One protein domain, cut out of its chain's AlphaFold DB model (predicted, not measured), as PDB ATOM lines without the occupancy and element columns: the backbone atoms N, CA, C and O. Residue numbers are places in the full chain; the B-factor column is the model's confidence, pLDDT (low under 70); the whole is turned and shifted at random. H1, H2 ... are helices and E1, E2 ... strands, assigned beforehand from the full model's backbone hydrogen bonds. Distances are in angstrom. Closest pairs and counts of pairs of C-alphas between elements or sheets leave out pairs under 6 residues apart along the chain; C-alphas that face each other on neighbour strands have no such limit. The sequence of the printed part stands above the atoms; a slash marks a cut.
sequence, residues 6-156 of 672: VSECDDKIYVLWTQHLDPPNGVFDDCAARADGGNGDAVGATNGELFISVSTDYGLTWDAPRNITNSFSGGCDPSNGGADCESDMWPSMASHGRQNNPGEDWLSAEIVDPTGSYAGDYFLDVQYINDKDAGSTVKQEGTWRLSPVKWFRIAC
ATOM      1  N   VAL A   6      48.846 -39.746  -2.486       93.94
ATOM      2  CA  VAL A   6      49.905 -40.685  -2.098       93.94
ATOM      3  C   VAL A   6      49.496 -41.337  -0.788       93.94
ATOM      4  O   VAL A   6      49.038 -40.648   0.128       93.94
ATOM      5  N   SER A   7      49.619 -42.653  -0.685       95.00
ATOM      6  CA  SER A   7      49.293 -43.386   0.542       95.00
ATOM      7  C   SER A   7      50.210 -44.579   0.731       95.00
ATOM      8  O   SER A   7      50.819 -45.059  -0.222       95.00
ATOM      9  N   GLU A   8      50.311 -45.048   1.966       95.00
ATOM     10  CA  GLU A   8      51.082 -46.237   2.315       95.00
ATOM     11  C   GLU A   8      50.131 -47.378   2.668       95.00
ATOM     12  O   GLU A   8      49.174 -47.186   3.418       95.00
ATOM     13  N   CYS A   9      50.391 -48.579   2.167       94.62
ATOM     14  CA  CYS A   9      49.741 -49.772   2.682       94.62
ATOM     15  C   CYS A   9      50.649 -50.991   2.588       94.62
ATOM     16  O   CYS A   9      51.198 -51.262   1.523       94.62
ATOM     17  N   ASP A  10      50.740 -51.747   3.684       91.81
ATOM     18  CA  ASP A  10      51.483 -53.010   3.737       91.81
ATOM     19  C   ASP A  10      52.933 -52.858   3.231       91.81
ATOM     20  O   ASP A  10      53.377 -53.586   2.347       91.81
ATOM     21  N   ASP A  11      53.626 -51.836   3.756       90.12
ATOM     22  CA  ASP A  11      55.000 -51.433   3.415       90.12
ATOM     23  C   ASP A  11      55.226 -51.005   1.945       90.12
ATOM     24  O   ASP A  11      56.362 -50.948   1.471       90.12
ATOM     25  N   LYS A  12      54.157 -50.654   1.215       93.12
ATOM     26  CA  LYS A  12      54.203 -50.181  -0.182       93.12
ATOM     27  C   LYS A  12      53.615 -48.783  -0.315       93.12
ATOM     28  O   LYS A  12      52.701 -48.414   0.426       93.12
ATOM     29  N   ILE A  13      54.094 -48.019  -1.295       95.25
ATOM     30  CA  ILE A  13      53.551 -46.697  -1.626       95.25
ATOM     31  C   ILE A  13      52.610 -46.813  -2.822       95.25
ATOM     32  O   ILE A  13      52.922 -47.464  -3.812       95.25
ATOM     33  N   TYR A  14      51.468 -46.139  -2.728       95.44
ATOM     34  CA  TYR A  14      50.427 -46.082  -3.743       95.44
ATOM     35  C   TYR A  14      50.262 -44.646  -4.209       95.44
ATOM     36  O   TYR A  14      50.168 -43.733  -3.383       95.44
ATOM     37  N   VAL A  15      50.163 -44.453  -5.520       94.88
ATOM     38  CA  VAL A  15      49.747 -43.187  -6.127       94.88
ATOM     39  C   VAL A  15      48.431 -43.407  -6.849       94.88
ATOM     40  O   VAL A  15      48.319 -44.322  -7.655       94.88
ATOM     41  N   LEU A  16      47.444 -42.566  -6.543       94.50
ATOM     42  CA  LEU A  16      46.116 -42.551  -7.155       94.50
ATOM     43  C   LEU A  16      45.897 -41.218  -7.875       94.50
ATOM     44  O   LEU A  16      46.122 -40.148  -7.298       94.50
ATOM     45  N   TRP A  17      45.423 -41.272  -9.115       93.81
ATOM     46  CA  TRP A  17      45.118 -40.091  -9.923       93.81
ATOM     47  C   TRP A  17      43.918 -40.330 -10.836       93.81
ATOM     48  O   TRP A  17      43.449 -41.455 -10.977       93.81
ATOM     49  N   THR A  18      43.425 -39.250 -11.446       90.81
ATOM     50  CA  THR A  18      42.474 -39.346 -12.558       90.81
ATOM     51  C   THR A  18      43.243 -39.245 -13.866       90.81
ATOM     52  O   THR A  18      43.982 -38.274 -14.058       90.81
ATOM     53  N   GLN A  19      43.058 -40.211 -14.756       88.50
ATOM     54  CA  GLN A  19      43.599 -40.206 -16.111       88.50
ATOM     55  C   GLN A  19      42.461 -40.076 -17.122       88.50
ATOM     56  O   GLN A  19      41.351 -40.523 -16.860       88.50
ATOM     57  N   HIS A  20      42.747 -39.462 -18.265       85.25
ATOM     58  CA  HIS A  20      41.819 -39.385 -19.390       85.25
ATOM     59  C   HIS A  20      42.430 -40.185 -20.531       85.25
ATOM     60  O   HIS A  20      43.612 -39.984 -20.823       85.25
ATOM     61  N   LEU A  21      41.623 -41.039 -21.165       82.62
ATOM     62  CA  LEU A  21      42.053 -41.990 -22.195       82.62
ATOM     63  C   LEU A  21      43.057 -43.046 -21.681       82.62
ATOM     64  O   LEU A  21      43.775 -42.862 -20.693       82.62
ATOM     65  N   ASP A  22      43.129 -44.166 -22.394       82.81
ATOM     66  CA  ASP A  22      44.109 -45.229 -22.155       82.81
ATOM     67  C   ASP A  22      44.578 -45.835 -23.493       82.81
ATOM     68  O   ASP A  22      44.214 -46.965 -23.846       82.81
ATOM     69  N   PRO A  23      45.360 -45.070 -24.285       80.56
ATOM     70  CA  PRO A  23      45.842 -45.516 -25.590       80.56
ATOM     71  C   PRO A  23      46.568 -46.875 -25.568       80.56
ATOM     72  O   PRO A  23      46.303 -47.681 -26.462       80.56
ATOM     73  N   PRO A  24      47.421 -47.199 -24.566       76.62
ATOM     74  CA  PRO A  24      48.048 -48.520 -24.465       76.62
ATOM     75  C   PRO A  24      47.060 -49.694 -24.420       76.62
ATOM     76  O   PRO A  24      47.388 -50.777 -24.900       76.62
ATOM     77  N   ASN A  25      45.848 -49.484 -23.894       78.81
ATOM     78  CA  ASN A  25      44.784 -50.490 -23.842       78.81
ATOM     79  C   ASN A  25      43.707 -50.296 -24.927       78.81
ATOM     80  O   ASN A  25      42.626 -50.879 -24.849       78.81
ATOM     81  N   GLY A  26      43.997 -49.507 -25.966       81.12
ATOM     82  CA  GLY A  26      43.105 -49.305 -27.110       81.12
ATOM     83  C   GLY A  26      41.974 -48.299 -26.872       81.12
ATOM     84  O   GLY A  26      41.064 -48.205 -27.695       81.12
ATOM     85  N   VAL A  27      42.022 -47.544 -25.773       83.25
ATOM     86  CA  VAL A  27      41.040 -46.508 -25.440       83.25
ATOM     87  C   VAL A  27      41.566 -45.158 -25.917       83.25
ATOM     88  O   VAL A  27      42.211 -44.415 -25.177       83.25
ATOM     89  N   PHE A  28      41.316 -44.861 -27.191       80.12
ATOM     90  CA  PHE A  28      41.754 -43.619 -27.838       80.12
ATOM     91  C   PHE A  28      40.716 -42.498 -27.772       80.12
ATOM     92  O   PHE A  28      41.069 -41.337 -27.950       80.12
ATOM     93  N   ASP A  29      39.457 -42.845 -27.512       77.94
ATOM     94  CA  ASP A  29      38.351 -41.899 -27.461       77.94
ATOM     95  C   ASP A  29      37.357 -42.280 -26.361       77.94
ATOM     96  O   ASP A  29      36.561 -43.205 -26.512       77.94
ATOM     97  N   ASP A  30      37.435 -41.552 -25.249       80.31
ATOM     98  CA  ASP A  30      36.482 -41.573 -24.138       80.31
ATOM     99  C   ASP A  30      35.865 -40.176 -23.957       80.31
ATOM    100  O   ASP A  30      35.798 -39.621 -22.857       80.31
ATOM    101  N   CYS A  31      35.520 -39.536 -25.076       78.81
ATOM    102  CA  CYS A  31      34.932 -38.203 -25.086       78.81
ATOM    103  C   CYS A  31      33.405 -38.265 -25.122       78.81
ATOM    104  O   CYS A  31      32.806 -39.174 -25.697       78.81
ATOM    105  N   ALA A  32      32.750 -37.245 -24.572       77.62
ATOM    106  CA  ALA A  32      31.330 -37.022 -24.819       77.62
ATOM    107  C   ALA A  32      31.086 -36.637 -26.293       77.62
ATOM    108  O   ALA A  32      31.828 -35.831 -26.850       77.62
ATOM    109  N   ALA A  33      29.995 -37.105 -26.915       75.88
ATOM    110  CA  ALA A  33      29.709 -36.889 -28.345       75.88
ATOM    111  C   ALA A  33      29.577 -35.407 -28.749       75.88
ATOM    112  O   ALA A  33      29.741 -35.040 -29.913       75.88
ATOM    113  N   ARG A  34      29.296 -34.519 -27.787       68.38
ATOM    114  CA  ARG A  34      29.284 -33.063 -28.002       68.38
ATOM    115  C   ARG A  34      30.665 -32.473 -28.330       68.38
ATOM    116  O   ARG A  34      30.710 -31.368 -28.868       68.38
ATOM    117  N   ALA A  35      31.754 -33.184 -28.029       61.91
ATOM    118  CA  ALA A  35      33.116 -32.767 -28.353       61.91
ATOM    119  C   ALA A  35      33.378 -32.747 -29.876       61.91
ATOM    120  O   ALA A  35      34.144 -31.910 -30.347       61.91
ATOM    121  N   ASP A  36      32.655 -33.563 -30.655       57.72
ATOM    122  CA  ASP A  36      32.864 -33.730 -32.106       57.72
ATOM    123  C   ASP A  36      31.975 -32.820 -32.985       57.72
ATOM    124  O   ASP A  36      32.120 -32.753 -34.205       57.72
ATOM    125  N   GLY A  37      31.013 -32.110 -32.384       50.31
ATOM    126  CA  GLY A  37      29.833 -31.568 -33.076       50.31
ATOM    127  C   GLY A  37      29.864 -30.099 -33.523       50.31
ATOM    128  O   GLY A  37      28.797 -29.499 -33.646       50.31
ATOM    129  N   GLY A  38      31.027 -29.471 -33.727       50.69
ATOM    130  CA  GLY A  38      31.121 -28.122 -34.327       50.69
ATOM    131  C   GLY A  38      30.530 -26.949 -33.516       50.69
ATOM    132  O   GLY A  38      30.460 -25.835 -34.029       50.69
ATOM    133  N   ASN A  39      30.136 -27.161 -32.254       48.78
ATOM    134  CA  ASN A  39      29.478 -26.158 -31.399       48.78
ATOM    135  C   ASN A  39      30.396 -25.496 -30.345       48.78
ATOM    136  O   ASN A  39      29.913 -24.906 -29.382       48.78
ATOM    137  N   GLY A  40      31.718 -25.522 -30.543       50.19
ATOM    138  CA  GLY A  40      32.649 -24.702 -29.755       50.19
ATOM    139  C   GLY A  40      33.169 -25.313 -28.450       50.19
ATOM    140  O   GLY A  40      33.793 -24.591 -27.676       50.19
ATOM    141  N   ASP A  41      32.990 -26.618 -28.225       52.53
ATOM    142  CA  ASP A  41      33.661 -27.358 -27.141       52.53
ATOM    143  C   ASP A  41      34.812 -28.227 -27.680       52.53
ATOM    144  O   ASP A  41      35.014 -29.370 -27.284       52.53
ATOM    145  N   ALA A  42      35.584 -27.668 -28.619       46.47
ATOM    146  CA  ALA A  42      36.704 -28.329 -29.299       46.47
ATOM    147  C   ALA A  42      37.904 -28.646 -28.372       46.47
ATOM    148  O   ALA A  42      39.004 -28.895 -28.854       46.47
ATOM    149  N   VAL A  43      37.739 -28.561 -27.043       48.12
ATOM    150  CA  VAL A  43      38.849 -28.598 -26.074       48.12
ATOM    151  C   VAL A  43      38.538 -29.396 -24.791       48.12
ATOM    152  O   VAL A  43      38.992 -29.042 -23.702       48.12
ATOM    153  N   GLY A  44      37.812 -30.514 -24.895       54.06
ATOM    154  CA  GLY A  44      38.072 -31.641 -23.984       54.06
ATOM    155  C   GLY A  44      37.007 -32.008 -22.954       54.06
ATOM    156  O   GLY A  44      37.333 -32.105 -21.775       54.06
ATOM    157  N   ALA A  45      35.776 -32.300 -23.381       68.94
ATOM    158  CA  ALA A  45      34.820 -33.075 -22.577       68.94
ATOM    159  C   ALA A  45      35.206 -34.573 -22.544       68.94
ATOM    160  O   ALA A  45      34.481 -35.423 -23.059       68.94
ATOM    161  N   THR A  46      36.389 -34.886 -22.007       76.25
ATOM    162  CA  THR A  46      36.910 -36.255 -21.845       76.25
ATOM    163  C   THR A  46      36.499 -36.823 -20.492       76.25
ATOM    164  O   THR A  46      36.686 -36.153 -19.469       76.25
ATOM    165  N   ASN A  47      36.015 -38.060 -20.464       84.81
ATOM    166  CA  ASN A  47      35.722 -38.769 -19.225       84.81
ATOM    167  C   ASN A  47      37.026 -39.153 -18.510       84.81
ATOM    168  O   ASN A  47      38.035 -39.476 -19.143       84.81
ATOM    169  N   GLY A  48      37.027 -39.025 -17.184       87.31
ATOM    170  CA  GLY A  48      38.150 -39.423 -16.342       87.31
ATOM    171  C   GLY A  48      37.935 -40.803 -15.741       87.31
ATOM    172  O   GLY A  48      36.826 -41.148 -15.361       87.31
ATOM    173  N   GLU A  49      39.012 -41.553 -15.576       90.50
ATOM    174  CA  GLU A  49      39.038 -42.837 -14.877       90.50
ATOM    175  C   GLU A  49      40.040 -42.739 -13.723       90.50
ATOM    176  O   GLU A  49      41.050 -42.027 -13.824       90.50
ATOM    177  N   LEU A  50      39.816 -43.470 -12.631       93.50
ATOM    178  CA  LEU A  50      40.826 -43.547 -11.580       93.50
ATOM    179  C   LEU A  50      41.877 -44.595 -11.925       93.50
ATOM    180  O   LEU A  50      41.558 -45.740 -12.240       93.50
ATOM    181  N   PHE A  51      43.140 -44.206 -11.789       93.62
ATOM    182  CA  PHE A  51      44.294 -45.067 -12.000       93.62
ATOM    183  C   PHE A  51      45.150 -45.156 -10.745       93.62
ATOM    184  O   PHE A  51      45.291 -44.178 -10.006       93.62
ATOM    185  N   ILE A  52      45.740 -46.333 -10.529       93.19
ATOM    186  CA  ILE A  52      46.670 -46.583  -9.432       93.19
ATOM    187  C   ILE A  52      47.993 -47.161  -9.926       93.19
ATOM    188  O   ILE A  52      48.027 -47.958 -10.864       93.19
ATOM    189  N   SER A  53      49.072 -46.797  -9.241       92.81
ATOM    190  CA  SER A  53      50.393 -47.405  -9.384       92.81
ATOM    191  C   SER A  53      51.028 -47.611  -8.012       92.81
ATOM    192  O   SER A  53      50.732 -46.885  -7.056       92.81
ATOM    193  N   VAL A  54      51.855 -48.646  -7.914       93.75
ATOM    194  CA  VAL A  54      52.434 -49.175  -6.685       93.75
ATOM    195  C   VAL A  54      53.946 -49.215  -6.791       93.75
ATOM    196  O   VAL A  54      54.519 -49.660  -7.786       93.75
ATOM    197  N   SER A  55      54.583 -48.794  -5.706       91.94
ATOM    198  CA  SER A  55      56.021 -48.830  -5.505       91.94
ATOM    199  C   SER A  55      56.361 -49.622  -4.244       91.94
ATOM    200  O   SER A  55      55.713 -49.479  -3.203       91.94
ATOM    201  N   THR A  56      57.407 -50.442  -4.333       90.44
ATOM    202  CA  THR A  56      57.973 -51.211  -3.209       90.44
ATOM    203  C   THR A  56      59.312 -50.655  -2.721       90.44
ATOM    204  O   THR A  56      59.881 -51.166  -1.760       90.44
ATOM    205  N   ASP A  57      59.812 -49.590  -3.346       86.81
ATOM    206  CA  ASP A  57      61.125 -48.994  -3.091       86.81
ATOM    207  C   ASP A  57      61.020 -47.510  -2.703       86.81
ATOM    208  O   ASP A  57      61.895 -46.699  -3.004       86.81
ATOM    209  N   TYR A  58      59.946 -47.159  -1.988       85.94
ATOM    210  CA  TYR A  58      59.664 -45.804  -1.493       85.94
ATOM    211  C   TYR A  58      59.475 -44.749  -2.595       85.94
ATOM    212  O   TYR A  58      59.761 -43.567  -2.397       85.94
ATOM    213  N   GLY A  59      58.935 -45.167  -3.737       86.12
ATOM    214  CA  GLY A  59      58.582 -44.299  -4.856       86.12
ATOM    215  C   GLY A  59      59.726 -44.029  -5.827       86.12
ATOM    216  O   GLY A  59      59.609 -43.089  -6.616       86.12
ATOM    217  N   LEU A  60      60.813 -44.810  -5.771       85.25
ATOM    218  CA  LEU A  60      61.897 -44.714  -6.750       85.25
ATOM    219  C   LEU A  60      61.453 -45.331  -8.083       85.25
ATOM    220  O   LEU A  60      61.625 -44.706  -9.126       85.25
ATOM    221  N   THR A  61      60.812 -46.500  -8.052       87.81
ATOM    222  CA  THR A  61      60.227 -47.165  -9.220       87.81
ATOM    223  C   THR A  61      58.757 -47.488  -8.992       87.81
ATOM    224  O   THR A  61      58.289 -47.643  -7.862       87.81
ATOM    225  N   TRP A  62      58.011 -47.554 -10.093       88.56
ATOM    226  CA  TRP A  62      56.558 -47.679 -10.107       88.56
ATOM    227  C   TRP A  62      56.150 -48.757 -11.105       88.56
ATOM    228  O   TRP A  62      56.755 -48.890 -12.171       88.56
ATOM    229  N   ASP A  63      55.137 -49.544 -10.759       89.62
ATOM    230  CA  ASP A  63      54.543 -50.477 -11.711       89.62
ATOM    231  C   ASP A  63      53.697 -49.777 -12.781       89.62
ATOM    232  O   ASP A  63      53.439 -48.572 -12.725       89.62
ATOM    233  N   ALA A  64      53.264 -50.549 -13.779       85.25
ATOM    234  CA  ALA A  64      52.387 -50.032 -14.817       85.25
ATOM    235  C   ALA A  64      51.064 -49.522 -14.204       85.25
ATOM    236  O   ALA A  64      50.460 -50.234 -13.393       85.25
ATOM    237  N   PRO A  65      50.581 -48.329 -14.604       88.50
ATOM    238  CA  PRO A  65      49.281 -47.825 -14.184       88.50
ATOM    239  C   PRO A  65      48.152 -48.820 -14.446       88.50
ATOM    240  O   PRO A  65      48.067 -49.413 -15.520       88.50
ATOM    241  N   ARG A  66      47.252 -48.969 -13.474       89.50
ATOM    242  CA  ARG A  66      46.068 -49.827 -13.584       89.50
ATOM    243  C   ARG A  66      44.811 -48.999 -13.419       89.50
ATOM    244  O   ARG A  66      44.674 -48.292 -12.423       89.50
ATOM    245  N   ASN A  67      43.896 -49.139 -14.368       91.62
ATOM    246  CA  ASN A  67      42.563 -48.573 -14.282       91.62
ATOM    247  C   ASN A  67      41.733 -49.333 -13.238       91.62
ATOM    248  O   ASN A  67      41.564 -50.553 -13.332       91.62
ATOM    249  N   ILE A  68      41.246 -48.624 -12.223       92.75
ATOM    250  CA  ILE A  68      40.535 -49.226 -11.089       92.75
ATOM    251  C   ILE A  68      39.036 -48.934 -11.079       92.75
ATOM    252  O   ILE A  68      38.325 -49.545 -10.284       92.75
ATOM    253  N   THR A  69      38.541 -48.059 -11.956       92.50
ATOM    254  CA  THR A  69      37.101 -47.782 -12.073       92.50
ATOM    255  C   THR A  69      36.466 -48.442 -13.287       92.50
ATOM    256  O   THR A  69      35.330 -48.901 -13.177       92.50
ATOM    257  N   ASN A  70      37.207 -48.611 -14.389       89.44
ATOM    258  CA  ASN A  70      36.747 -49.281 -15.615       89.44
ATOM    259  C   ASN A  70      35.373 -48.768 -16.081       89.44
ATOM    260  O   ASN A  70      34.453 -49.545 -16.356       89.44
ATOM    261  N   SER A  71      35.232 -47.450 -16.121       89.81
ATOM    262  CA  SER A  71      33.985 -46.723 -16.351       89.81
ATOM    263  C   SER A  71      33.899 -46.109 -17.756       89.81
ATOM    264  O   SER A  71      33.036 -45.273 -17.995       89.81
ATOM    265  N   PHE A  72      34.718 -46.573 -18.708       88.44
ATOM    266  CA  PHE A  72      34.739 -46.100 -20.098       88.44
ATOM    267  C   PHE A  72      33.340 -45.820 -20.679       88.44
ATOM    268  O   PHE A  72      32.467 -46.697 -20.699       88.44
ATOM    269  N   SER A  73      33.142 -44.607 -21.199       88.12
ATOM    270  CA  SER A  73      31.843 -44.128 -21.683       88.12
ATOM    271  C   SER A  73      31.956 -43.194 -22.898       88.12
ATOM    272  O   SER A  73      31.274 -42.170 -22.989       88.12
ATOM    273  N   GLY A  74      32.772 -43.582 -23.883       85.25
ATOM    274  CA  GLY A  74      32.937 -42.842 -25.138       85.25
ATOM    275  C   GLY A  74      31.624 -42.639 -25.911       85.25
ATOM    276  O   GLY A  74      30.766 -43.525 -25.988       85.25
ATOM    277  N   GLY A  75      31.448 -41.448 -26.482       79.44
ATOM    278  CA  GLY A  75      30.253 -41.042 -27.222       79.44
ATOM    279  C   GLY A  75      29.018 -40.768 -26.354       79.44
ATOM    280  O   GLY A  75      27.912 -40.643 -26.885       79.44
ATOM    281  N   CYS A  76      29.164 -40.674 -25.029       83.44
ATOM    282  CA  CYS A  76      28.077 -40.291 -24.127       83.44
ATOM    283  C   CYS A  76      27.560 -38.872 -24.433       83.44
ATOM    284  O   CYS A  76      28.310 -37.986 -24.841       83.44
ATOM    285  N   ASP A  77      26.263 -38.629 -24.238       81.00
ATOM    286  CA  ASP A  77      25.698 -37.279 -24.366       81.00
ATOM    287  C   ASP A  77      24.405 -37.146 -23.554       81.00
ATOM    288  O   ASP A  77      23.291 -37.205 -24.095       81.00
ATOM    289  N   PRO A  78      24.524 -36.926 -22.238       76.38
ATOM    290  CA  PRO A  78      23.370 -36.795 -21.362       76.38
ATOM    291  C   PRO A  78      22.518 -35.580 -21.754       76.38
ATOM    292  O   PRO A  78      21.297 -35.572 -21.549       76.38
ATOM    293  N   SER A  79      23.149 -34.536 -22.306       74.50
ATOM    294  CA  SER A  79      22.527 -33.253 -22.644       74.50
ATOM    295  C   SER A  79      21.527 -33.358 -23.801       74.50
ATOM    296  O   SER A  79      20.503 -32.674 -23.781       74.50
ATOM    297  N   ASN A  80      21.747 -34.299 -24.726       74.44
ATOM    298  CA  ASN A  80      20.843 -34.611 -25.835       74.44
ATOM    299  C   ASN A  80      19.993 -35.876 -25.607       74.44
ATOM    300  O   ASN A  80      19.415 -36.425 -26.546       74.44
ATOM    301  N   GLY A  81      19.871 -36.334 -24.356       74.38
ATOM    302  CA  GLY A  81      19.077 -37.516 -24.000       74.38
ATOM    303  C   GLY A  81      19.753 -38.856 -24.315       74.38
ATOM    304  O   GLY A  81      19.070 -39.882 -24.332       74.38
ATOM    305  N   GLY A  82      21.063 -38.844 -24.568       80.19
ATOM    306  CA  GLY A  82      21.922 -40.025 -24.631       80.19
ATOM    307  C   GLY A  82      22.276 -40.575 -23.244       80.19
ATOM    308  O   GLY A  82      21.707 -40.169 -22.230       80.19
ATOM    309  N   ALA A  83      23.196 -41.543 -23.217       85.88
ATOM    310  CA  ALA A  83      23.673 -42.166 -21.981       85.88
ATOM    311  C   ALA A  83      24.470 -41.181 -21.108       85.88
ATOM    312  O   ALA A  83      25.023 -40.204 -21.622       85.88
ATOM    313  N   ASP A  84      24.521 -41.467 -19.803       87.75
ATOM    314  CA  ASP A  84      25.358 -40.734 -18.852       87.75
ATOM    315  C   ASP A  84      26.845 -40.874 -19.232       87.75
ATOM    316  O   ASP A  84      27.275 -41.939 -19.680       87.75
ATOM    317  N   CYS A  85      27.615 -39.799 -19.063       86.38
ATOM    318  CA  CYS A  85      29.072 -39.843 -19.143       86.38
ATOM    319  C   CYS A  85      29.594 -40.272 -17.781       86.38
ATOM    320  O   CYS A  85      29.260 -39.631 -16.799       86.38
ATOM    321  N   GLU A  86      30.358 -41.344 -17.683       90.75
ATOM    322  CA  GLU A  86      30.901 -41.835 -16.420       90.75
ATOM    323  C   GLU A  86      32.302 -41.246 -16.220       90.75
ATOM    324  O   GLU A  86      33.279 -41.757 -16.754       90.75
ATOM    325  N   SER A  87      32.395 -40.125 -15.499       89.25
ATOM    326  CA  SER A  87      33.659 -39.407 -15.302       89.25
ATOM    327  C   SER A  87      34.075 -39.380 -13.834       89.25
ATOM    328  O   SER A  87      33.515 -38.664 -13.002       89.25
ATOM    329  N   ASP A  88      35.087 -40.171 -13.509       91.19
ATOM    330  CA  ASP A  88      35.531 -40.470 -12.158       91.19
ATOM    331  C   ASP A  88      36.650 -39.525 -11.709       91.19
ATOM    332  O   ASP A  88      37.817 -39.602 -12.099       91.19
ATOM    333  N   MET A  89      36.268 -38.574 -10.861       87.00
ATOM    334  CA  MET A  89      37.035 -37.362 -10.611       87.00
ATOM    335  C   MET A  89      37.141 -37.033  -9.121       87.00
ATOM    336  O   MET A  89      36.369 -37.484  -8.270       87.00
ATOM    337  N   TRP A  90      38.123 -36.184  -8.813       86.19
ATOM    338  CA  TRP A  90      38.418 -35.680  -7.466       86.19
ATOM    339  C   TRP A  90      38.538 -36.788  -6.402       86.19
ATOM    340  O   TRP A  90      37.871 -36.716  -5.364       86.19
ATOM    341  N   PRO A  91      39.392 -37.804  -6.629       92.06
ATOM    342  CA  PRO A  91      39.568 -38.874  -5.666       92.06
ATOM    343  C   PRO A  91      40.243 -38.383  -4.380       92.06
ATOM    344  O   PRO A  91      41.084 -37.480  -4.379       92.06
ATOM    345  N   SER A  92      39.912 -39.054  -3.286       92.31
ATOM    346  CA  SER A  92      40.583 -38.993  -1.994       92.31
ATOM    347  C   SER A  92      40.874 -40.420  -1.544       92.31
ATOM    348  O   SER A  92      39.978 -41.261  -1.536       92.31
ATOM    349  N   MET A  93      42.114 -40.676  -1.132       94.12
ATOM    350  CA  MET A  93      42.571 -41.973  -0.634       94.12
ATOM    351  C   MET A  93      43.018 -41.829   0.819       94.12
ATOM    352  O   MET A  93      43.636 -40.826   1.188       94.12
ATOM    353  N   ALA A  94      42.670 -42.797   1.667       94.62
ATOM    354  CA  ALA A  94      43.142 -42.828   3.048       94.62
ATOM    355  C   ALA A  94      44.676 -42.868   3.088       94.62
ATOM    356  O   ALA A  94      45.276 -43.693   2.417       94.62
ATOM    357  N   SER A  95      45.314 -42.028   3.912       91.56
ATOM    358  CA  SER A  95      46.784 -41.903   3.928       91.56
ATOM    359  C   SER A  95      47.526 -43.184   4.313       91.56
ATOM    360  O   SER A  95      48.666 -43.366   3.897       91.56
ATOM    361  N   HIS A  96      46.885 -44.049   5.103       94.88
ATOM    362  CA  HIS A  96      47.419 -45.342   5.510       94.88
ATOM    363  C   HIS A  96      46.342 -46.407   5.341       94.88
ATOM    364  O   HIS A  96      45.210 -46.233   5.810       94.88
ATOM    365  N   GLY A  97      46.705 -47.512   4.703       93.81
ATOM    366  CA  GLY A  97      45.859 -48.685   4.627       93.81
ATOM    367  C   GLY A  97      45.771 -49.373   5.980       93.81
ATOM    368  O   GLY A  97      46.647 -49.246   6.840       93.81
ATOM    369  N   ARG A  98      44.672 -50.092   6.192       92.81
ATOM    370  CA  ARG A  98      44.395 -50.735   7.473       92.81
ATOM    371  C   ARG A  98      44.043 -52.197   7.300       92.81
ATOM    372  O   ARG A  98      43.330 -52.567   6.367       92.81
ATOM    373  N   GLN A  99      44.459 -52.981   8.283       93.00
ATOM    374  CA  GLN A  99      44.009 -54.350   8.448       93.00
ATOM    375  C   GLN A  99      42.526 -54.387   8.841       93.00
ATOM    376  O   GLN A  99      42.038 -53.533   9.600       93.00
ATOM    377  N   ASN A 100      41.806 -55.393   8.357       90.94
ATOM    378  CA  ASN A 100      40.482 -55.728   8.866       90.94
ATOM    379  C   ASN A 100      40.583 -56.279  10.292       90.94
ATOM    380  O   ASN A 100      41.372 -57.177  10.578       90.94
ATOM    381  N   ASN A 101      39.743 -55.773  11.194       89.69
ATOM    382  CA  ASN A 101      39.714 -56.246  12.575       89.69
ATOM    383  C   ASN A 101      38.716 -57.403  12.754       89.69
ATOM    384  O   ASN A 101      37.668 -57.430  12.099       89.69
ATOM    385  N   PRO A 102      38.964 -58.331  13.700       88.44
ATOM    386  CA  PRO A 102      38.001 -59.372  14.035       88.44
ATOM    387  C   PRO A 102      36.633 -58.793  14.432       88.44
ATOM    388  O   PRO A 102      36.535 -57.998  15.366       88.44
ATOM    389  N   GLY A 103      35.572 -59.239  13.755       86.69
ATOM    390  CA  GLY A 103      34.189 -58.831  14.027       86.69
ATOM    391  C   GLY A 103      33.662 -57.670  13.177       86.69
ATOM    392  O   GLY A 103      32.500 -57.306  13.344       86.69
ATOM    393  N   GLU A 104      34.466 -57.107  12.270       89.94
ATOM    394  CA  GLU A 104      33.966 -56.196  11.232       89.94
ATOM    395  C   GLU A 104      33.204 -56.967  10.135       89.94
ATOM    396  O   GLU A 104      33.581 -58.085   9.779       89.94
ATOM    397  N   ASP A 105      32.137 -56.367   9.594       87.88
ATOM    398  CA  ASP A 105      31.358 -56.906   8.471       87.88
ATOM    399  C   ASP A 105      31.597 -56.060   7.213       87.88
ATOM    400  O   ASP A 105      31.213 -54.892   7.156       87.88
ATOM    401  N   TRP A 106      32.243 -56.667   6.216       89.38
ATOM    402  CA  TRP A 106      32.584 -56.052   4.929       89.38
ATOM    403  C   TRP A 106      31.811 -56.663   3.755       89.38
ATOM    404  O   TRP A 106      32.139 -56.385   2.607       89.38
ATOM    405  N   LEU A 107      30.783 -57.483   4.009       86.25
ATOM    406  CA  LEU A 107      30.070 -58.221   2.955       86.25
ATOM    407  C   LEU A 107      29.379 -57.320   1.921       86.25
ATOM    408  O   LEU A 107      29.137 -57.757   0.800       86.25
ATOM    409  N   SER A 108      29.037 -56.084   2.294       87.69
ATOM    410  CA  SER A 108      28.425 -55.097   1.396       87.69
ATOM    411  C   SER A 108      29.414 -54.074   0.837       87.69
ATOM    412  O   SER A 108      28.983 -53.149   0.152       87.69
ATOM    413  N   ALA A 109      30.698 -54.163   1.190       89.50
ATOM    414  CA  ALA A 109      31.699 -53.238   0.684       89.50
ATOM    415  C   ALA A 109      32.112 -53.634  -0.732       89.50
ATOM    416  O   ALA A 109      32.378 -54.803  -1.009       89.50
ATOM    417  N   GLU A 110      32.190 -52.644  -1.614       92.81
ATOM    418  CA  GLU A 110      32.832 -52.811  -2.908       92.81
ATOM    419  C   GLU A 110      34.339 -52.938  -2.681       92.81
ATOM    420  O   GLU A 110      34.957 -52.069  -2.059       92.81
ATOM    421  N   ILE A 111      34.908 -54.058  -3.124       91.88
ATOM    422  CA  ILE A 111      36.339 -54.332  -3.037       91.88
ATOM    423  C   ILE A 111      36.886 -54.342  -4.456       91.88
ATOM    424  O   ILE A 111      36.485 -55.173  -5.270       91.88
ATOM    425  N   VAL A 112      37.810 -53.427  -4.723       93.94
ATOM    426  CA  VAL A 112      38.536 -53.354  -5.985       93.94
ATOM    427  C   VAL A 112      39.872 -54.065  -5.812       93.94
ATOM    428  O   VAL A 112      40.698 -53.693  -4.977       93.94
ATOM    429  N   ASP A 113      40.067 -55.113  -6.603       91.19
ATOM    430  CA  ASP A 113      41.316 -55.858  -6.695       91.19
ATOM    431  C   ASP A 113      41.708 -55.997  -8.174       91.19
ATOM    432  O   ASP A 113      41.241 -56.918  -8.850       91.19
ATOM    433  N   PRO A 114      42.572 -55.111  -8.695       85.12
ATOM    434  CA  PRO A 114      43.018 -55.192 -10.082       85.12
ATOM    435  C   PRO A 114      43.924 -56.406 -10.359       85.12
ATOM    436  O   PRO A 114      44.234 -56.672 -11.516       85.12
ATOM    437  N   THR A 115      44.349 -57.165  -9.339       82.44
ATOM    438  CA  THR A 115      45.085 -58.432  -9.526       82.44
ATOM    439  C   THR A 115      44.159 -59.643  -9.672       82.44
ATOM    440  O   THR A 115      44.603 -60.708 -10.106       82.44
ATOM    441  N   GLY A 116      42.889 -59.508  -9.274       82.44
ATOM    442  CA  GLY A 116      41.878 -60.570  -9.275       82.44
ATOM    443  C   GLY A 116      42.178 -61.774  -8.371       82.44
ATOM    444  O   GLY A 116      41.516 -62.806  -8.495       82.44
ATOM    445  N   SER A 117      43.190 -61.693  -7.504       84.25
ATOM    446  CA  SER A 117      43.688 -62.823  -6.709       84.25
ATOM    447  C   SER A 117      44.179 -62.447  -5.305       84.25
ATOM    448  O   SER A 117      44.798 -63.275  -4.631       84.25
ATOM    449  N   TYR A 118      43.884 -61.235  -4.827       86.31
ATOM    450  CA  TYR A 118      44.315 -60.765  -3.517       86.31
ATOM    451  C   TYR A 118      43.741 -61.622  -2.380       86.31
ATOM    452  O   TYR A 118      42.532 -61.830  -2.268       86.31
ATOM    453  N   ALA A 119      44.631 -62.101  -1.507       84.50
ATOM    454  CA  ALA A 119      44.297 -62.972  -0.377       84.50
ATOM    455  C   ALA A 119      44.631 -62.359   0.998       84.50
ATOM    456  O   ALA A 119      44.502 -63.045   2.015       84.50
ATOM    457  N   GLY A 120      45.095 -61.106   1.033       87.00
ATOM    458  CA  GLY A 120      45.416 -60.394   2.270       87.00
ATOM    459  C   GLY A 120      44.194 -59.754   2.934       87.00
ATOM    460  O   GLY A 120      43.058 -59.892   2.478       87.00
ATOM    461  N   ASP A 121      44.428 -59.048   4.038       90.38
ATOM    462  CA  ASP A 121      43.391 -58.399   4.846       90.38
ATOM    463  C   ASP A 121      43.621 -56.893   5.064       90.38
ATOM    464  O   ASP A 121      42.946 -56.285   5.901       90.38
ATOM    465  N   TYR A 122      44.522 -56.288   4.284       94.56
ATOM    466  CA  TYR A 122      44.817 -54.858   4.289       94.56
ATOM    467  C   TYR A 122      44.152 -54.143   3.111       94.56
ATOM    468  O   TYR A 122      44.193 -54.609   1.971       94.56
ATOM    469  N   PHE A 123      43.549 -52.984   3.388       95.06
ATOM    470  CA  PHE A 123      42.844 -52.200   2.376       95.06
ATOM    471  C   PHE A 123      43.031 -50.695   2.575       95.06
ATOM    472  O   PHE A 123      43.120 -50.219   3.712       95.06
ATOM    473  N   LEU A 124      43.000 -49.954   1.469       95.38
ATOM    474  CA  LEU A 124      42.881 -48.495   1.433       95.38
ATOM    475  C   LEU A 124      41.440 -48.110   1.077       95.38
ATOM    476  O   LEU A 124      40.829 -48.693   0.184       95.38
ATOM    477  N   ASP A 125      40.896 -47.117   1.770       95.12
ATOM    478  CA  ASP A 125      39.572 -46.571   1.481       95.12
ATOM    479  C   ASP A 125      39.691 -45.430   0.460       95.12
ATOM    480  O   ASP A 125      40.438 -44.469   0.685       95.12
ATOM    481  N   VAL A 126      38.950 -45.528  -0.646       95.38
ATOM    482  CA  VAL A 126      38.927 -44.531  -1.724       95.38
ATOM    483  C   VAL A 126      37.527 -43.951  -1.846       95.38
ATOM    484  O   VAL A 126      36.537 -44.676  -1.879       95.38
ATOM    485  N   GLN A 127      37.446 -42.627  -1.920       94.94
ATOM    486  CA  GLN A 127      36.219 -41.884  -2.182       94.94
ATOM    487  C   GLN A 127      36.429 -40.978  -3.390       94.94
ATOM    488  O   GLN A 127      37.468 -40.334  -3.493       94.94
ATOM    489  N   TYR A 128      35.444 -40.884  -4.274       93.44
ATOM    490  CA  TYR A 128      35.517 -40.021  -5.451       93.44
ATOM    491  C   TYR A 128      34.122 -39.577  -5.901       93.44
ATOM    492  O   TYR A 128      33.105 -40.049  -5.379       93.44
ATOM    493  N   ILE A 129      34.066 -38.636  -6.839       91.69
ATOM    494  CA  ILE A 129      32.820 -38.218  -7.481       91.69
ATOM    495  C   ILE A 129      32.770 -38.864  -8.857       91.69
ATOM    496  O   ILE A 129      33.679 -38.673  -9.656       91.69
ATOM    497  N   ASN A 130      31.700 -39.600  -9.123       91.25
ATOM    498  CA  ASN A 130      31.380 -40.074 -10.462       91.25
ATOM    499  C   ASN A 130      30.455 -39.030 -11.092       91.25
ATOM    500  O   ASN A 130      29.265 -38.960 -10.773       91.25
ATOM    501  N   ASP A 131      31.040 -38.133 -11.878       87.25
ATOM    502  CA  ASP A 131      30.326 -37.090 -12.592       87.25
ATOM    503  C   ASP A 131      29.596 -37.687 -13.790       87.25
ATOM    504  O   ASP A 131      30.222 -38.354 -14.603       87.25
ATOM    505  N   LYS A 132      28.278 -37.455 -13.872       88.25
ATOM    506  CA  LYS A 132      27.402 -38.014 -14.913       88.25
ATOM    507  C   LYS A 132      27.386 -37.208 -16.209       88.25
ATOM    508  O   LYS A 132      26.723 -37.606 -17.169       88.25
ATOM    509  N   ASP A 133      28.057 -36.058 -16.234       82.38
ATOM    510  CA  ASP A 133      28.196 -35.243 -17.433       82.38
ATOM    511  C   ASP A 133      29.529 -34.484 -17.455       82.38
ATOM    512  O   ASP A 133      29.618 -33.345 -17.003       82.38
ATOM    513  N   ALA A 134      30.564 -35.124 -18.006       75.00
ATOM    514  CA  ALA A 134      31.937 -34.630 -17.963       75.00
ATOM    515  C   ALA A 134      32.093 -33.216 -18.553       75.00
ATOM    516  O   ALA A 134      31.876 -32.983 -19.741       75.00
ATOM    517  N   GLY A 135      32.516 -32.251 -17.739       69.56
ATOM    518  CA  GLY A 135      32.943 -30.945 -18.246       69.56
ATOM    519  C   GLY A 135      34.243 -31.009 -19.061       69.56
ATOM    520  O   GLY A 135      34.925 -32.030 -19.116       69.56
ATOM    521  N   SER A 136      34.626 -29.881 -19.652       64.75
ATOM    522  CA  SER A 136      35.945 -29.680 -20.249       64.75
ATOM    523  C   SER A 136      37.060 -29.754 -19.198       64.75
ATOM    524  O   SER A 136      36.967 -29.132 -18.135       64.75
ATOM    525  N   THR A 137      38.177 -30.410 -19.532       59.19
ATOM    526  CA  THR A 137      39.389 -30.481 -18.694       59.19
ATOM    527  C   THR A 137      39.942 -29.096 -18.313       59.19
ATOM    528  O   THR A 137      40.615 -28.959 -17.285       59.19
ATOM    529  N   VAL A 138      39.680 -28.058 -19.128       53.38
ATOM    530  CA  VAL A 138      40.303 -26.732 -18.991       53.38
ATOM    531  C   VAL A 138      39.361 -25.585 -18.626       53.38
ATOM    532  O   VAL A 138      39.839 -24.689 -17.923       53.38
ATOM    533  N   LYS A 139      38.088 -25.518 -19.066       50.19
ATOM    534  CA  LYS A 139      37.312 -24.259 -18.888       50.19
ATOM    535  C   LYS A 139      35.784 -24.320 -18.726       50.19
ATOM    536  O   LYS A 139      35.242 -23.305 -18.291       50.19
ATOM    537  N   GLN A 140      35.079 -25.405 -19.050       61.31
ATOM    538  CA  GLN A 140      33.601 -25.411 -19.046       61.31
ATOM    539  C   GLN A 140      33.039 -26.613 -18.284       61.31
ATOM    540  O   GLN A 140      33.427 -27.738 -18.550       61.31
ATOM    541  N   GLU A 141      32.154 -26.386 -17.316       64.00
ATOM    542  CA  GLU A 141      31.440 -27.458 -16.606       64.00
ATOM    543  C   GLU A 141      30.354 -28.058 -17.516       64.00
ATOM    544  O   GLU A 141      29.799 -27.348 -18.358       64.00
ATOM    545  N   GLY A 142      30.066 -29.356 -17.364       68.75
ATOM    546  CA  GLY A 142      28.963 -30.019 -18.061       68.75
ATOM    547  C   GLY A 142      27.587 -29.530 -17.587       68.75
ATOM    548  O   GLY A 142      27.450 -28.537 -16.865       68.75
ATOM    549  N   THR A 143      26.519 -30.215 -17.988       74.81
ATOM    550  CA  THR A 143      25.175 -29.911 -17.480       74.81
ATOM    551  C   THR A 143      24.998 -30.413 -16.050       74.81
ATOM    552  O   THR A 143      25.543 -31.435 -15.648       74.81
ATOM    553  N   TRP A 144      24.174 -29.716 -15.264       75.00
ATOM    554  CA  TRP A 144      23.876 -30.126 -13.892       75.00
ATOM    555  C   TRP A 144      23.238 -31.520 -13.842       75.00
ATOM    556  O   TRP A 144      22.114 -31.718 -14.315       75.00
ATOM    557  N   ARG A 145      23.926 -32.464 -13.193       78.06
ATOM    558  CA  ARG A 145      23.453 -33.832 -12.963       78.06
ATOM    559  C   ARG A 145      23.529 -34.233 -11.500       78.06
ATOM    560  O   ARG A 145      24.201 -33.613 -10.678       78.06
ATOM    561  N   LEU A 146      22.787 -35.289 -11.170       85.88
ATOM    562  CA  LEU A 146      22.922 -35.960  -9.886       85.88
ATOM    563  C   LEU A 146      24.133 -36.897  -9.955       85.88
ATOM    564  O   LEU A 146      23.992 -38.066 -10.307       85.88
ATOM    565  N   SER A 147      25.300 -36.365  -9.616       88.12
ATOM    566  CA  SER A 147      26.566 -37.099  -9.629       88.12
ATOM    567  C   SER A 147      26.802 -37.780  -8.268       88.12
ATOM    568  O   SER A 147      26.862 -37.084  -7.245       88.12
ATOM    569  N   PRO A 148      26.844 -39.127  -8.186       92.81
ATOM    570  CA  PRO A 148      27.011 -39.827  -6.918       92.81
ATOM    571  C   PRO A 148      28.428 -39.678  -6.358       92.81
ATOM    572  O   PRO A 148      29.429 -39.733  -7.069       92.81
ATOM    573  N   VAL A 149      28.500 -39.593  -5.030       93.81
ATOM    574  CA  VAL A 149      29.737 -39.824  -4.284       93.81
ATOM    575  C   VAL A 149      29.914 -41.331  -4.143       93.81
ATOM    576  O   VAL A 149      29.061 -42.004  -3.557       93.81
ATOM    577  N   LYS A 150      31.000 -41.858  -4.696       94.88
ATOM    578  CA  LYS A 150      31.329 -43.281  -4.711       94.88
ATOM    579  C   LYS A 150      32.392 -43.587  -3.663       94.88
ATOM    580  O   LYS A 150      33.188 -42.719  -3.300       94.88
ATOM    581  N   TRP A 151      32.370 -44.814  -3.158       95.12
ATOM    582  CA  TRP A 151      33.360 -45.321  -2.218       95.12
ATOM    583  C   TRP A 151      33.581 -46.808  -2.460       95.12
ATOM    584  O   TRP A 151      32.612 -47.557  -2.584       95.12
ATOM    585  N   PHE A 152      34.844 -47.215  -2.471       95.38
ATOM    586  CA  PHE A 152      35.253 -48.613  -2.467       95.38
ATOM    587  C   PHE A 152      36.518 -48.786  -1.628       95.38
ATOM    588  O   PHE A 152      37.209 -47.822  -1.280       95.38
ATOM    589  N   ARG A 153      36.836 -50.041  -1.314       94.44
ATOM    590  CA  ARG A 153      38.098 -50.434  -0.689       94.44
ATOM    591  C   ARG A 153      39.000 -51.038  -1.747       94.44
ATOM    592  O   ARG A 153      38.590 -51.982  -2.413       94.44
ATOM    593  N   ILE A 154      40.218 -50.535  -1.892       93.69
ATOM    594  CA  ILE A 154      41.221 -51.180  -2.737       93.69
ATOM    595  C   ILE A 154      42.079 -52.110  -1.888       93.69
ATOM    596  O   ILE A 154      42.538 -51.738  -0.805       93.69
ATOM    597  N   ALA A 155      42.245 -53.339  -2.367       94.25
ATOM    598  CA  ALA A 155      43.183 -54.293  -1.797       94.25
ATOM    599  C   ALA A 155      44.606 -53.718  -1.808       94.25
ATOM    600  O   ALA A 155      44.994 -53.034  -2.757       94.25
ATOM    601  N   CYS A 156      45.403 -54.014  -0.783       93.31
ATOM    602  CA  CYS A 156      46.820 -53.648  -0.788       93.31
ATOM    603  C   CYS A 156      47.611 -54.629  -1.658       93.31
ATOM    604  O   CYS A 156      48.199 -55.594  -1.181       93.31
TER     605      CYS A 156
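What this domain is: This is residues 6 to 156 of the 672 residues of an uncharacterized protein of Calditrichaeota bacterium (UniProt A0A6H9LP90). With little regular structure, the domain is two small twisted sheets, E1-E2-E3 and E4-E5-E6, meeting where E4 nears E2 and E3, amid long loops. The 151 printed residues, 49 in named elements, run E1, E2, H1, E3, E4, E5, E6; the class is mostly strand and both sheets are antiparallel. It is compact, with a radius of gyration of the C-alphas of 17.1 A, and spans 55 by 35 by 25 A.

How they stand to each other: E1, residues 6 to 9, and E2, residues 12 to 20, form a hairpin, N 7 and O 14 being 3.0 A apart. E2 is antiparallel to E3, residues 48 to 55, with N 15 and O 53 2.9 A apart. H1, residues 33 to 36, is on neither sheet; too short for an O i to N i+4 pair, it has 1 O i to N i+3 pair, within range. E4, residues 87 to 93, E5, residues 122 to 131, and E6, residues 149 to 155, form two hairpins and a meander, each strand the antiparallel neighbour of the one before; N 89 and O 129, like N 126 and O 152, are 2.9 A apart. The closest C-alphas of E3 and E4, Gly 48 and Ser 87, are 4.6 A apart.

Where its parts are: E1 begins at C-alpha 6 (49.905, -40.685, -2.098); E6 ends at C-alpha 155 (43.183, -54.293, -1.797). E5 measures 28.5 A, E2 25.3 A.

The domain as a whole: The C-alphas farthest apart, Gly 38 and Pro 102, are 58.0 A apart. The printed part has no cut; E1 to E2 is a tight link, the others long. Residues 34 to 45 and 135 to 142 have pLDDT under 70.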